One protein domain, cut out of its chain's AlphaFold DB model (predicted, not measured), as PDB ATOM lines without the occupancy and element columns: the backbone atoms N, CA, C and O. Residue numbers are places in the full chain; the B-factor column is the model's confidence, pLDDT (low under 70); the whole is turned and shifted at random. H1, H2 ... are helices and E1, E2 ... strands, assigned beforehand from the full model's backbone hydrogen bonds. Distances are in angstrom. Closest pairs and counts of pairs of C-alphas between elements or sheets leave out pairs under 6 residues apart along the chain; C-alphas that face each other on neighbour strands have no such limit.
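What this domain is: This is residues 5 to 78 of the 125 residues of an uncharacterized protein of Candidatus Omnitrophica bacterium (UniProt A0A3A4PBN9). A small two-stranded hairpin, E1 and E2, packs on residues 52 to 61 of the long helix H4, which H1 crosses as an X. The short helix H2 packs across the later part of H1, residues 14 to 18, and the four-residue H3 lies at the end of the domain away from the hairpin. The printed part has 74 residues, with four named helices and then two antiparallel strands, in the order H1, H2, H3, H4, E1, E2, and its class is mostly helix. It is compact, with a radius of gyration of the C-alphas of 11.4 A, and elongated, spanning 31 by 20 by 19 A.

How they stand to each other: E1, residues 67 to 69, and E2, residues 75 to 77, form an antiparallel hairpin at 144 degrees; N 68 and O 76 are within hydrogen-bond range at 2.9 A. H4, residues 45 to 62, comes closest to E1 at the C-alphas of Ala 60 and Phe 67, 5.0 A apart. H1, residues 5 to 19, touches H4 at a steep tilt of 53 degrees, the same way; their closest C-alphas, of Ala 11 and Ala 51, are 4.4 A apart. H2, residues 28 to 35, touches residues 14 to 18 of H1 alone, only just about perpendicular at 72 degrees; the closest C-alphas, of Met 14 and Val 32, are 6.0 A apart. H3, residues 38 to 41, is close to but not clearly touching H2, with the closest C-alphas, of Val 33 and Gly 40, 5.8 A apart. H1 is apart from both strands. Every O i to N i+4 pair is within hydrogen-bond range in H1 and H2, 13 of 14 are in H4, and H3 is too short for such a pair.

Where its parts are: H4 is 25.1 A long, H1 21.7 A, H2 10.6 A, E2 7.0 A, E1 6.8 A and H3 5.0 A. H1 begins at C-alpha 5 (117.785, 153.273, 125.814), and E2 ends at C-alpha 77 (100.912, 169.958, 109.976).

The domain as a whole: The two C-alphas farthest apart, of Met 42 and Asp 65, are 32.3 A apart. The printed part has no cut and no long link. Mean pLDDT of the printed part is 82.7; residues 5 to 6 and 38 to 39 are under 70.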
ATOM      1  N   SER A   5     118.694 152.417 125.032       50.25
ATOM      2  CA  SER A   5     117.785 153.273 125.814       50.25
ATOM      3  C   SER A   5     117.829 154.753 125.423       50.25
ATOM      4  O   SER A   5     116.853 155.461 125.659       50.25
ATOM      5  N   SER A   6     118.919 155.223 124.805       66.25
ATOM      6  CA  SER A   6     119.072 156.638 124.433       66.25
ATOM      7  C   SER A   6     118.177 157.028 123.248       66.25
ATOM      8  O   SER A   6     117.467 158.027 123.304       66.25
ATOM      9  N   LYS A   7     118.102 156.180 122.212       70.88
ATOM     10  CA  LYS A   7     117.363 156.470 120.967       70.88
ATOM     11  C   LYS A   7     115.852 156.567 121.167       70.88
ATOM     12  O   LYS A   7     115.212 157.473 120.648       70.88
ATOM     13  N   THR A   8     115.285 155.653 121.950       79.06
ATOM     14  CA  THR A   8     113.847 155.641 122.254       79.06
ATOM     15  C   THR A   8     113.452 156.842 123.107       79.06
ATOM     16  O   THR A   8     112.415 157.451 122.865       79.06
ATOM     17  N   LYS A   9     114.303 157.222 124.072       80.19
ATOM     18  CA  LYS A   9     114.109 158.438 124.871       80.19
ATOM     19  C   LYS A   9     114.209 159.696 124.010       80.19
ATOM     20  O   LYS A   9     113.382 160.586 124.162       80.19
ATOM     21  N   LEU A  10     115.155 159.733 123.071       84.69
ATOM     22  CA  LEU A  10     115.304 160.832 122.123       84.69
ATOM     23  C   LEU A  10     114.058 160.974 121.235       84.69
ATOM     24  O   LEU A  10     113.498 162.060 121.142       84.69
ATOM     25  N   ALA A  11     113.566 159.876 120.654       86.25
ATOM     26  CA  ALA A  11     112.358 159.880 119.826       86.25
ATOM     27  C   ALA A  11     111.096 160.289 120.609       86.25
ATOM     28  O   ALA A  11     110.219 160.964 120.063       86.25
ATOM     29  N   GLN A  12     111.010 159.894 121.883       87.19
ATOM     30  CA  GLN A  12     109.917 160.275 122.773       87.19
ATOM     31  C   GLN A  12     109.977 161.767 123.132       87.19
ATOM     32  O   GLN A  12     108.974 162.456 122.972       87.19
ATOM     33  N   GLY A  13     111.150 162.291 123.500       86.69
ATOM     34  CA  GLY A  13     111.335 163.725 123.751       86.69
ATOM     35  C   GLY A  13     111.059 164.574 122.508       86.69
ATOM     36  O   GLY A  13     110.378 165.594 122.583       86.69
ATOM     37  N   MET A  14     111.490 164.105 121.331       89.81
ATOM     38  CA  MET A  14     111.148 164.734 120.054       89.81
ATOM     39  C   MET A  14     109.635 164.799 119.822       89.81
ATOM     40  O   MET A  14     109.141 165.808 119.325       89.81
ATOM     41  N   LEU A  15     108.895 163.740 120.165       89.81
ATOM     42  CA  LEU A  15     107.440 163.699 120.010       89.81
ATOM     43  C   LEU A  15     106.738 164.671 120.964       89.81
ATOM     44  O   LEU A  15     105.823 165.377 120.552       89.81
ATOM     45  N   GLU A  16     107.174 164.730 122.220       89.06
ATOM     46  CA  GLU A  16     106.601 165.627 123.229       89.06
ATOM     47  C   GLU A  16     106.771 167.096 122.844       89.06
ATOM     48  O   GLU A  16     105.816 167.868 122.922       89.06
ATOM     49  N   ILE A  17     107.953 167.465 122.346       88.88
ATOM     50  CA  ILE A  17     108.220 168.808 121.824       88.88
ATOM     51  C   ILE A  17     107.365 169.085 120.586       88.88
ATOM     52  O   ILE A  17     106.782 170.161 120.465       88.88
ATOM     53  N   LEU A  18     107.275 168.118 119.669       89.44
ATOM     54  CA  LEU A  18     106.524 168.247 118.423       89.44
ATOM     55  C   LEU A  18     105.038 168.554 118.674       89.44
ATOM     56  O   LEU A  18     104.479 169.414 118.000       89.44
ATOM     57  N   ILE A  19     104.412 167.905 119.660       87.44
ATOM     58  CA  ILE A  19     102.996 168.116 120.015       87.44
ATOM     59  C   ILE A  19     102.751 169.511 120.611       87.44
ATOM     60  O   ILE A  19     101.645 170.043 120.497       87.44
ATOM     61  N   GLN A  20     103.770 170.098 121.241       88.00
ATOM     62  CA  GLN A  20     103.718 171.435 121.839       88.00
ATOM     63  C   GLN A  20     104.002 172.559 120.834       88.00
ATOM     64  O   GLN A  20     103.884 173.735 121.183       88.00
ATOM     65  N   LEU A  21     104.409 172.235 119.600       85.44
ATOM     66  CA  LEU A  21     104.617 173.254 118.579       85.44
ATOM     67  C   LEU A  21     103.282 173.906 118.180       85.44
ATOM     68  O   LEU A  21     102.250 173.233 118.146       85.44
ATOM     69  N   PRO A  22     103.287 175.212 117.857       81.69
ATOM     70  CA  PRO A  22     102.090 175.878 117.374       81.69
ATOM     71  C   PRO A  22     101.675 175.325 115.996       81.69
ATOM     72  O   PRO A  22     102.546 174.946 115.198       81.69
ATOM     73  N   PRO A  23     100.363 175.298 115.697       78.38
ATOM     74  CA  PRO A  23      99.857 174.842 114.406       78.38
ATOM     75  C   PRO A  23     100.431 175.683 113.258       78.38
ATOM     76  O   PRO A  23     100.666 176.882 113.415       78.38
ATOM     77  N   GLY A  24     100.689 175.049 112.111       73.75
ATOM     78  CA  GLY A  24     101.295 175.699 110.945       73.75
ATOM     79  C   GLY A  24     102.808 175.945 111.045       73.75
ATOM     80  O   GLY A  24     103.374 176.626 110.191       73.75
ATOM     81  N   SER A  25     103.494 175.396 112.059       79.31
ATOM     82  CA  SER A  25     104.960 175.498 112.154       79.31
ATOM     83  C   SER A  25     105.639 174.846 110.943       79.31
ATOM     84  O   SER A  25     105.422 173.668 110.650       79.31
ATOM     85  N   SER A  26     106.509 175.585 110.258       76.31
ATOM     86  CA  SER A  26     107.401 175.047 109.227       76.31
ATOM     87  C   SER A  26     108.680 174.477 109.855       76.31
ATOM     88  O   SER A  26     108.992 174.760 111.009       76.31
ATOM     89  N   ASN A  27     109.420 173.650 109.108       82.12
ATOM     90  CA  ASN A  27     110.713 173.097 109.546       82.12
ATOM     91  C   ASN A  27     110.636 172.364 110.904       82.12
ATOM     92  O   ASN A  27     111.391 172.627 111.840       82.12
ATOM     93  N   LEU A  28     109.673 171.436 111.015       85.56
ATOM     94  CA  LEU A  28     109.350 170.727 112.261       85.56
ATOM     95  C   LEU A  28     110.547 170.005 112.873       85.56
ATOM     96  O   LEU A  28     110.677 169.962 114.092       85.56
ATOM     97  N   LYS A  29     111.427 169.443 112.041       85.88
ATOM     98  CA  LYS A  29     112.608 168.726 112.519       85.88
ATOM     99  C   LYS A  29     113.561 169.686 113.222       85.88
ATOM    100  O   LYS A  29     113.978 169.425 114.343       85.88
ATOM    101  N   GLU A  30     113.883 170.792 112.568       85.00
ATOM    102  CA  GLU A  30     114.813 171.803 113.057       85.00
ATOM    103  C   GLU A  30     114.260 172.469 114.322       85.00
ATOM    104  O   GLU A  30     114.983 172.616 115.305       85.00
ATOM    105  N   ALA A  31     112.960 172.776 114.343       84.94
ATOM    106  CA  ALA A  31     112.282 173.328 115.513       84.94
ATOM    107  C   ALA A  31     112.306 172.372 116.718       84.94
ATOM    108  O   ALA A  31     112.516 172.807 117.850       84.94
ATOM    109  N   VAL A  32     112.114 171.069 116.482       87.31
ATOM    110  CA  VAL A  32     112.187 170.045 117.533       87.31
ATOM    111  C   VAL A  32     113.621 169.861 118.031       87.31
ATOM    112  O   VAL A  32     113.841 169.807 119.238       87.31
ATOM    113  N   VAL A  33     114.604 169.809 117.128       85.44
ATOM    114  CA  VAL A  33     116.028 169.661 117.479       85.44
ATOM    115  C   VAL A  33     116.545 170.871 118.256       85.44
ATOM    116  O   VAL A  33     117.247 170.692 119.245       85.44
ATOM    117  N   ALA A  34     116.137 172.088 117.893       83.44
ATOM    118  CA  ALA A  34     116.499 173.294 118.639       83.44
ATOM    119  C   ALA A  34     115.921 173.307 120.068       83.44
ATOM    120  O   ALA A  34     116.519 173.871 120.979       83.44
ATOM    121  N   ARG A  35     114.763 172.671 120.281       84.44
ATOM    122  CA  ARG A  35     114.078 172.592 121.582       84.44
ATOM    123  C   ARG A  35     114.438 171.346 122.398       84.44
ATOM    124  O   ARG A  35     114.034 171.245 123.551       84.44
ATOM    125  N   LEU A  36     115.202 170.416 121.825       80.81
ATOM    126  CA  LEU A  36     115.729 169.231 122.513       80.81
ATOM    127  C   LEU A  36     116.817 169.581 123.544       80.81
ATOM    128  O   LEU A  36     117.121 168.759 124.411       80.81
ATOM    129  N   GLY A  37     117.401 170.782 123.455       76.81
ATOM    130  CA  GLY A  37     118.448 171.254 124.360       76.81
ATOM    131  C   GLY A  37     119.661 170.319 124.378       76.81
ATOM    132  O   GLY A  37     120.056 169.781 123.342       76.81
ATOM    133  N   LEU A  38     120.203 170.060 125.573       66.81
ATOM    134  CA  LEU A  38     121.386 169.210 125.780       66.81
ATOM    135  C   LEU A  38     121.270 167.811 125.140       66.81
ATOM    136  O   LEU A  38     122.265 167.258 124.679       66.81
ATOM    137  N   LEU A  39     120.066 167.227 125.092       67.19
ATOM    138  CA  LEU A  39     119.842 165.905 124.490       67.19
ATOM    139  C   LEU A  39     120.058 165.912 122.973       67.19
ATOM    140  O   LEU A  39     120.475 164.897 122.415       67.19
ATOM    141  N   GLY A  40     119.776 167.036 122.313       70.62
ATOM    142  CA  GLY A  40     120.053 167.231 120.893       70.62
ATOM    143  C   GLY A  40     121.536 167.486 120.643       70.62
ATOM    144  O   GLY A  40     122.123 166.840 119.784       70.62
ATOM    145  N   GLU A  41     122.155 168.362 121.436       71.81
ATOM    146  CA  GLU A  41     123.564 168.755 121.268       71.81
ATOM    147  C   GLU A  41     124.555 167.613 121.525       71.81
ATOM    148  O   GLU A  41     125.580 167.514 120.854       71.81
ATOM    149  N   MET A  42     124.245 166.715 122.466       71.25
ATOM    150  CA  MET A  42     125.099 165.566 122.796       71.25
ATOM    151  C   MET A  42     124.847 164.334 121.911       71.25
ATOM    152  O   MET A  42     125.544 163.325 122.051       71.25
ATOM    153  N   SER A  43     123.847 164.378 121.026       76.00
ATOM    154  CA  SER A  43     123.486 163.241 120.176       76.00
ATOM    155  C   SER A  43     124.156 163.331 118.802       76.00
ATOM    156  O   SER A  43     124.095 164.374 118.154       76.00
ATOM    157  N   PRO A  44     124.731 162.232 118.278       82.69
ATOM    158  CA  PRO A  44     125.214 162.199 116.903       82.69
ATOM    159  C   PRO A  44     124.073 162.466 115.916       82.69
ATOM    160  O   PRO A  44     122.973 161.930 116.077       82.69
ATOM    161  N   THR A  45     124.354 163.181 114.823       83.12
ATOM    162  CA  THR A  45     123.369 163.479 113.763       83.12
ATOM    163  C   THR A  45     122.639 162.229 113.266       83.12
ATOM    164  O   THR A  45     121.431 162.259 113.042       83.12
ATOM    165  N   ARG A  46     123.341 161.090 113.176       84.06
ATOM    166  CA  ARG A  46     122.746 159.803 112.787       84.06
ATOM    167  C   ARG A  46     121.632 159.353 113.735       84.06
ATOM    168  O   ARG A  46     120.600 158.867 113.281       84.06
ATOM    169  N   ASP A  47     121.836 159.500 115.040       84.75
ATOM    170  CA  ASP A  47     120.866 159.059 116.041       84.75
ATOM    171  C   ASP A  47     119.671 160.025 116.111       84.75
ATOM    172  O   ASP A  47     118.535 159.574 116.268       84.75
ATOM    173  N   ILE A  48     119.900 161.324 115.879       85.38
ATOM    174  CA  ILE A  48     118.844 162.333 115.688       85.38
ATOM    175  C   ILE A  48     117.980 161.984 114.471       85.38
ATOM    176  O   ILE A  48     116.753 162.014 114.551       85.38
ATOM    177  N   ASP A  49     118.594 161.617 113.348       88.00
ATOM    178  CA  ASP A  49     117.873 161.261 112.124       88.00
ATOM    179  C   ASP A  49     117.037 159.988 112.279       88.00
ATOM    180  O   ASP A  49     115.903 159.913 111.790       88.00
ATOM    181  N   GLU A  50     117.577 158.979 112.960       89.06
ATOM    182  CA  GLU A  50     116.847 157.754 113.279       89.06
ATOM    183  C   GLU A  50     115.681 158.016 114.236       89.06
ATOM    184  O   GLU A  50     114.566 157.556 113.970       89.06
ATOM    185  N   ALA A  51     115.914 158.782 115.306       88.75
ATOM    186  CA  ALA A  51     114.870 159.181 116.242       88.75
ATOM    187  C   ALA A  51     113.773 159.975 115.523       88.75
ATOM    188  O   ALA A  51     112.598 159.633 115.635       88.75
ATOM    189  N   TRP A  52     114.147 160.925 114.663       91.06
ATOM    190  CA  TRP A  52     113.199 161.699 113.872       91.06
ATOM    191  C   TRP A  52     112.356 160.823 112.940       91.06
ATOM    192  O   TRP A  52     111.144 161.011 112.832       91.06
ATOM    193  N   LYS A  53     112.946 159.815 112.281       90.44
ATOM    194  CA  LYS A  53     112.176 158.855 111.463       90.44
ATOM    195  C   LYS A  53     111.112 158.122 112.285       90.44
ATOM    196  O   LYS A  53     110.012 157.908 111.772       90.44
ATOM    197  N   GLN A  54     111.421 157.748 113.526       89.62
ATOM    198  CA  GLN A  54     110.462 157.107 114.430       89.62
ATOM    199  C   GLN A  54     109.385 158.094 114.890       89.62
ATOM    200  O   GLN A  54     108.196 157.788 114.782       89.62
ATOM    201  N   THR A  55     109.785 159.296 115.309       90.88
ATOM    202  CA  THR A  55     108.881 160.366 115.747       90.88
ATOM    203  C   THR A  55     107.874 160.725 114.666       90.88
ATOM    204  O   THR A  55     106.687 160.768 114.960       90.88
ATOM    205  N   LYS A  56     108.293 160.892 113.403       91.62
ATOM    206  CA  LYS A  56     107.369 161.201 112.296       91.62
ATOM    207  C   LYS A  56     106.278 160.146 112.121       91.62
ATOM    208  O   LYS A  56     105.108 160.487 111.978       91.62
ATOM    209  N   LYS A  57     106.660 158.864 112.128       89.31
ATOM    210  CA  LYS A  57     105.707 157.752 111.986       89.31
ATOM    211  C   LYS A  57     104.735 157.702 113.158       89.31
ATOM    212  O   LYS A  57     103.548 157.491 112.945       89.31
ATOM    213  N   LYS A  58     105.240 157.906 114.377       89.69
ATOM    214  CA  LYS A  58     104.428 157.908 115.594       89.69
ATOM    215  C   LYS A  58     103.486 159.114 115.640       89.69
ATOM    216  O   LYS A  58     102.304 158.933 115.874       89.69
ATOM    217  N   ALA A  59     103.967 160.310 115.306       89.12
ATOM    218  CA  ALA A  59     103.163 161.530 115.255       89.12
ATOM    219  C   ALA A  59     101.999 161.426 114.260       89.12
ATOM    220  O   ALA A  59     100.869 161.722 114.622       89.12
ATOM    221  N   ALA A  60     102.252 160.948 113.037       87.31
ATOM    222  CA  ALA A  60     101.198 160.778 112.034       87.31
ATOM    223  C   ALA A  60     100.193 159.666 112.386       87.31
ATOM    224  O   ALA A  60      99.053 159.706 111.936       87.31
ATOM    225  N   LYS A  61     100.612 158.659 113.165       86.38
ATOM    226  CA  LYS A  61      99.744 157.561 113.606       86.38
ATOM    227  C   LYS A  61      98.888 157.948 114.813       86.38
ATOM    228  O   LYS A  61      97.698 157.663 114.822       86.38
ATOM    229  N   ASP A  62      99.509 158.548 115.822       88.12
ATOM    230  CA  ASP A  62      98.888 158.810 117.122       88.12
ATOM    231  C   ASP A  62      98.132 160.154 117.131       88.12
ATOM    232  O   ASP A  62      97.219 160.336 117.931       88.12
ATOM    233  N   TYR A  63      98.481 161.085 116.232       87.06
ATOM    234  CA  TYR A  63      97.868 162.416 116.122       87.06
ATOM    235  C   TYR A  63      97.542 162.782 114.657       87.06
ATOM    236  O   TYR A  63      98.027 163.805 114.156       87.06
ATOM    237  N   PRO A  64      96.719 161.980 113.953       82.69
ATOM    238  CA  PRO A  64      96.390 162.205 112.540       82.69
ATOM    239  C   PRO A  64      95.657 163.535 112.297       82.69
ATOM    240  O   PRO A  64      95.782 164.133 111.229       82.69
ATOM    241  N   ASP A  65      94.953 164.051 113.306       81.31
ATOM    242  CA  ASP A  65      94.252 165.340 113.240       81.31
ATOM    243  C   ASP A  65      95.209 166.542 113.229       81.31
ATOM    244  O   ASP A  65      94.813 167.647 112.877       81.31
ATOM    245  N   ARG A  66      96.472 166.343 113.631       82.06
ATOM    246  CA  ARG A  66      97.485 167.406 113.736       82.06
ATOM    247  C   ARG A  66      98.652 167.219 112.789       82.06
ATOM    248  O   ARG A  66      99.221 168.211 112.343       82.06
ATOM    249  N   PHE A  67      99.020 165.980 112.480       86.38
ATOM    250  CA  PHE A  67     100.181 165.687 111.652       86.38
ATOM    251  C   PHE A  67      99.837 164.727 110.526       86.38
ATOM    252  O   PHE A  67      99.204 163.695 110.731       86.38
ATOM    253  N   LEU A  68     100.356 165.038 109.342       84.94
ATOM    254  CA  LEU A  68     100.240 164.199 108.163       84.94
ATOM    255  C   LEU A  68     101.630 163.894 107.607       84.94
ATOM    256  O   LEU A  68     102.504 164.760 107.527       84.94
ATOM    257  N   LEU A  69     101.847 162.638 107.232       85.38
ATOM    258  CA  LEU A  69     103.023 162.229 106.476       85.38
ATOM    259  C   LEU A  69     102.689 162.314 104.995       85.38
ATOM    260  O   LEU A  69     101.817 161.595 104.515       85.38
ATOM    261  N   ASN A  70     103.390 163.181 104.274       76.38
ATOM    262  CA  ASN A  70     103.235 163.233 102.830       76.38
ATOM    263  C   ASN A  70     103.978 162.079 102.143       76.38
ATOM    264  O   ASN A  70     104.760 161.338 102.744       76.38
ATOM    265  N   ASP A  71     103.785 161.974 100.834       70.31
ATOM    266  CA  ASP A  71     104.356 160.907 100.011       70.31
ATOM    267  C   ASP A  71     105.885 160.871  99.968       70.31
ATOM    268  O   ASP A  71     106.481 159.850  99.629       70.31
ATOM    269  N   ARG A  72     106.538 161.986 100.305       78.88
ATOM    270  CA  ARG A  72     108.000 162.087 100.409       78.88
ATOM    271  C   ARG A  72     108.495 161.749 101.817       78.88
ATOM    272  O   ARG A  72     109.653 162.010 102.136       78.88
ATOM    273  N   MET A  73     107.638 161.184 102.672       80.25
ATOM    274  CA  MET A  73     107.921 160.888 104.079       80.25
ATOM    275  C   MET A  73     108.311 162.136 104.888       80.25
ATOM    276  O   MET A  73     109.054 162.046 105.877       80.25
ATOM    277  N   VAL A  74     107.833 163.311 104.474       83.19
ATOM    278  CA  VAL A  74     107.996 164.570 105.201       83.19
ATOM    279  C   VAL A  74     106.758 164.773 106.065       83.19
ATOM    280  O   VAL A  74     105.632 164.675 105.584       83.19
ATOM    281  N   LEU A  75     106.987 165.010 107.354       85.94
ATOM    282  CA  LEU A  75     105.922 165.310 108.300       85.94
ATOM    283  C   LEU A  75     105.504 166.767 108.121       85.94
ATOM    284  O   LEU A  75     106.364 167.648 108.082       85.94
ATOM    285  N   GLN A  76     104.206 167.001 108.008       86.12
ATOM    286  CA  GLN A  76     103.604 168.320 107.869       86.12
ATOM    287  C   GLN A  76     102.474 168.463 108.884       86.12
ATOM    288  O   GLN A  76     101.915 167.461 109.337       86.12
ATOM    289  N   TRP A  77     102.139 169.702 109.236       84.31
ATOM    290  CA  TRP A  77     100.912 169.958 109.976       84.31
ATOM    291  C   TRP A  77      99.696 169.632 109.107       84.31
ATOM    292  O   TRP A  77      99.673 169.881 107.899       84.31
ATOM    293  N   ASN A  78      98.694 169.034 109.738       78.50
ATOM    294  CA  ASN A  78      97.383 168.842 109.154       78.50
ATOM    295  C   ASN A  78      96.583 170.135 109.353       78.50
ATOM    296  O   ASN A  78      95.798 170.268 110.284       78.50
TER     297      ASN A  78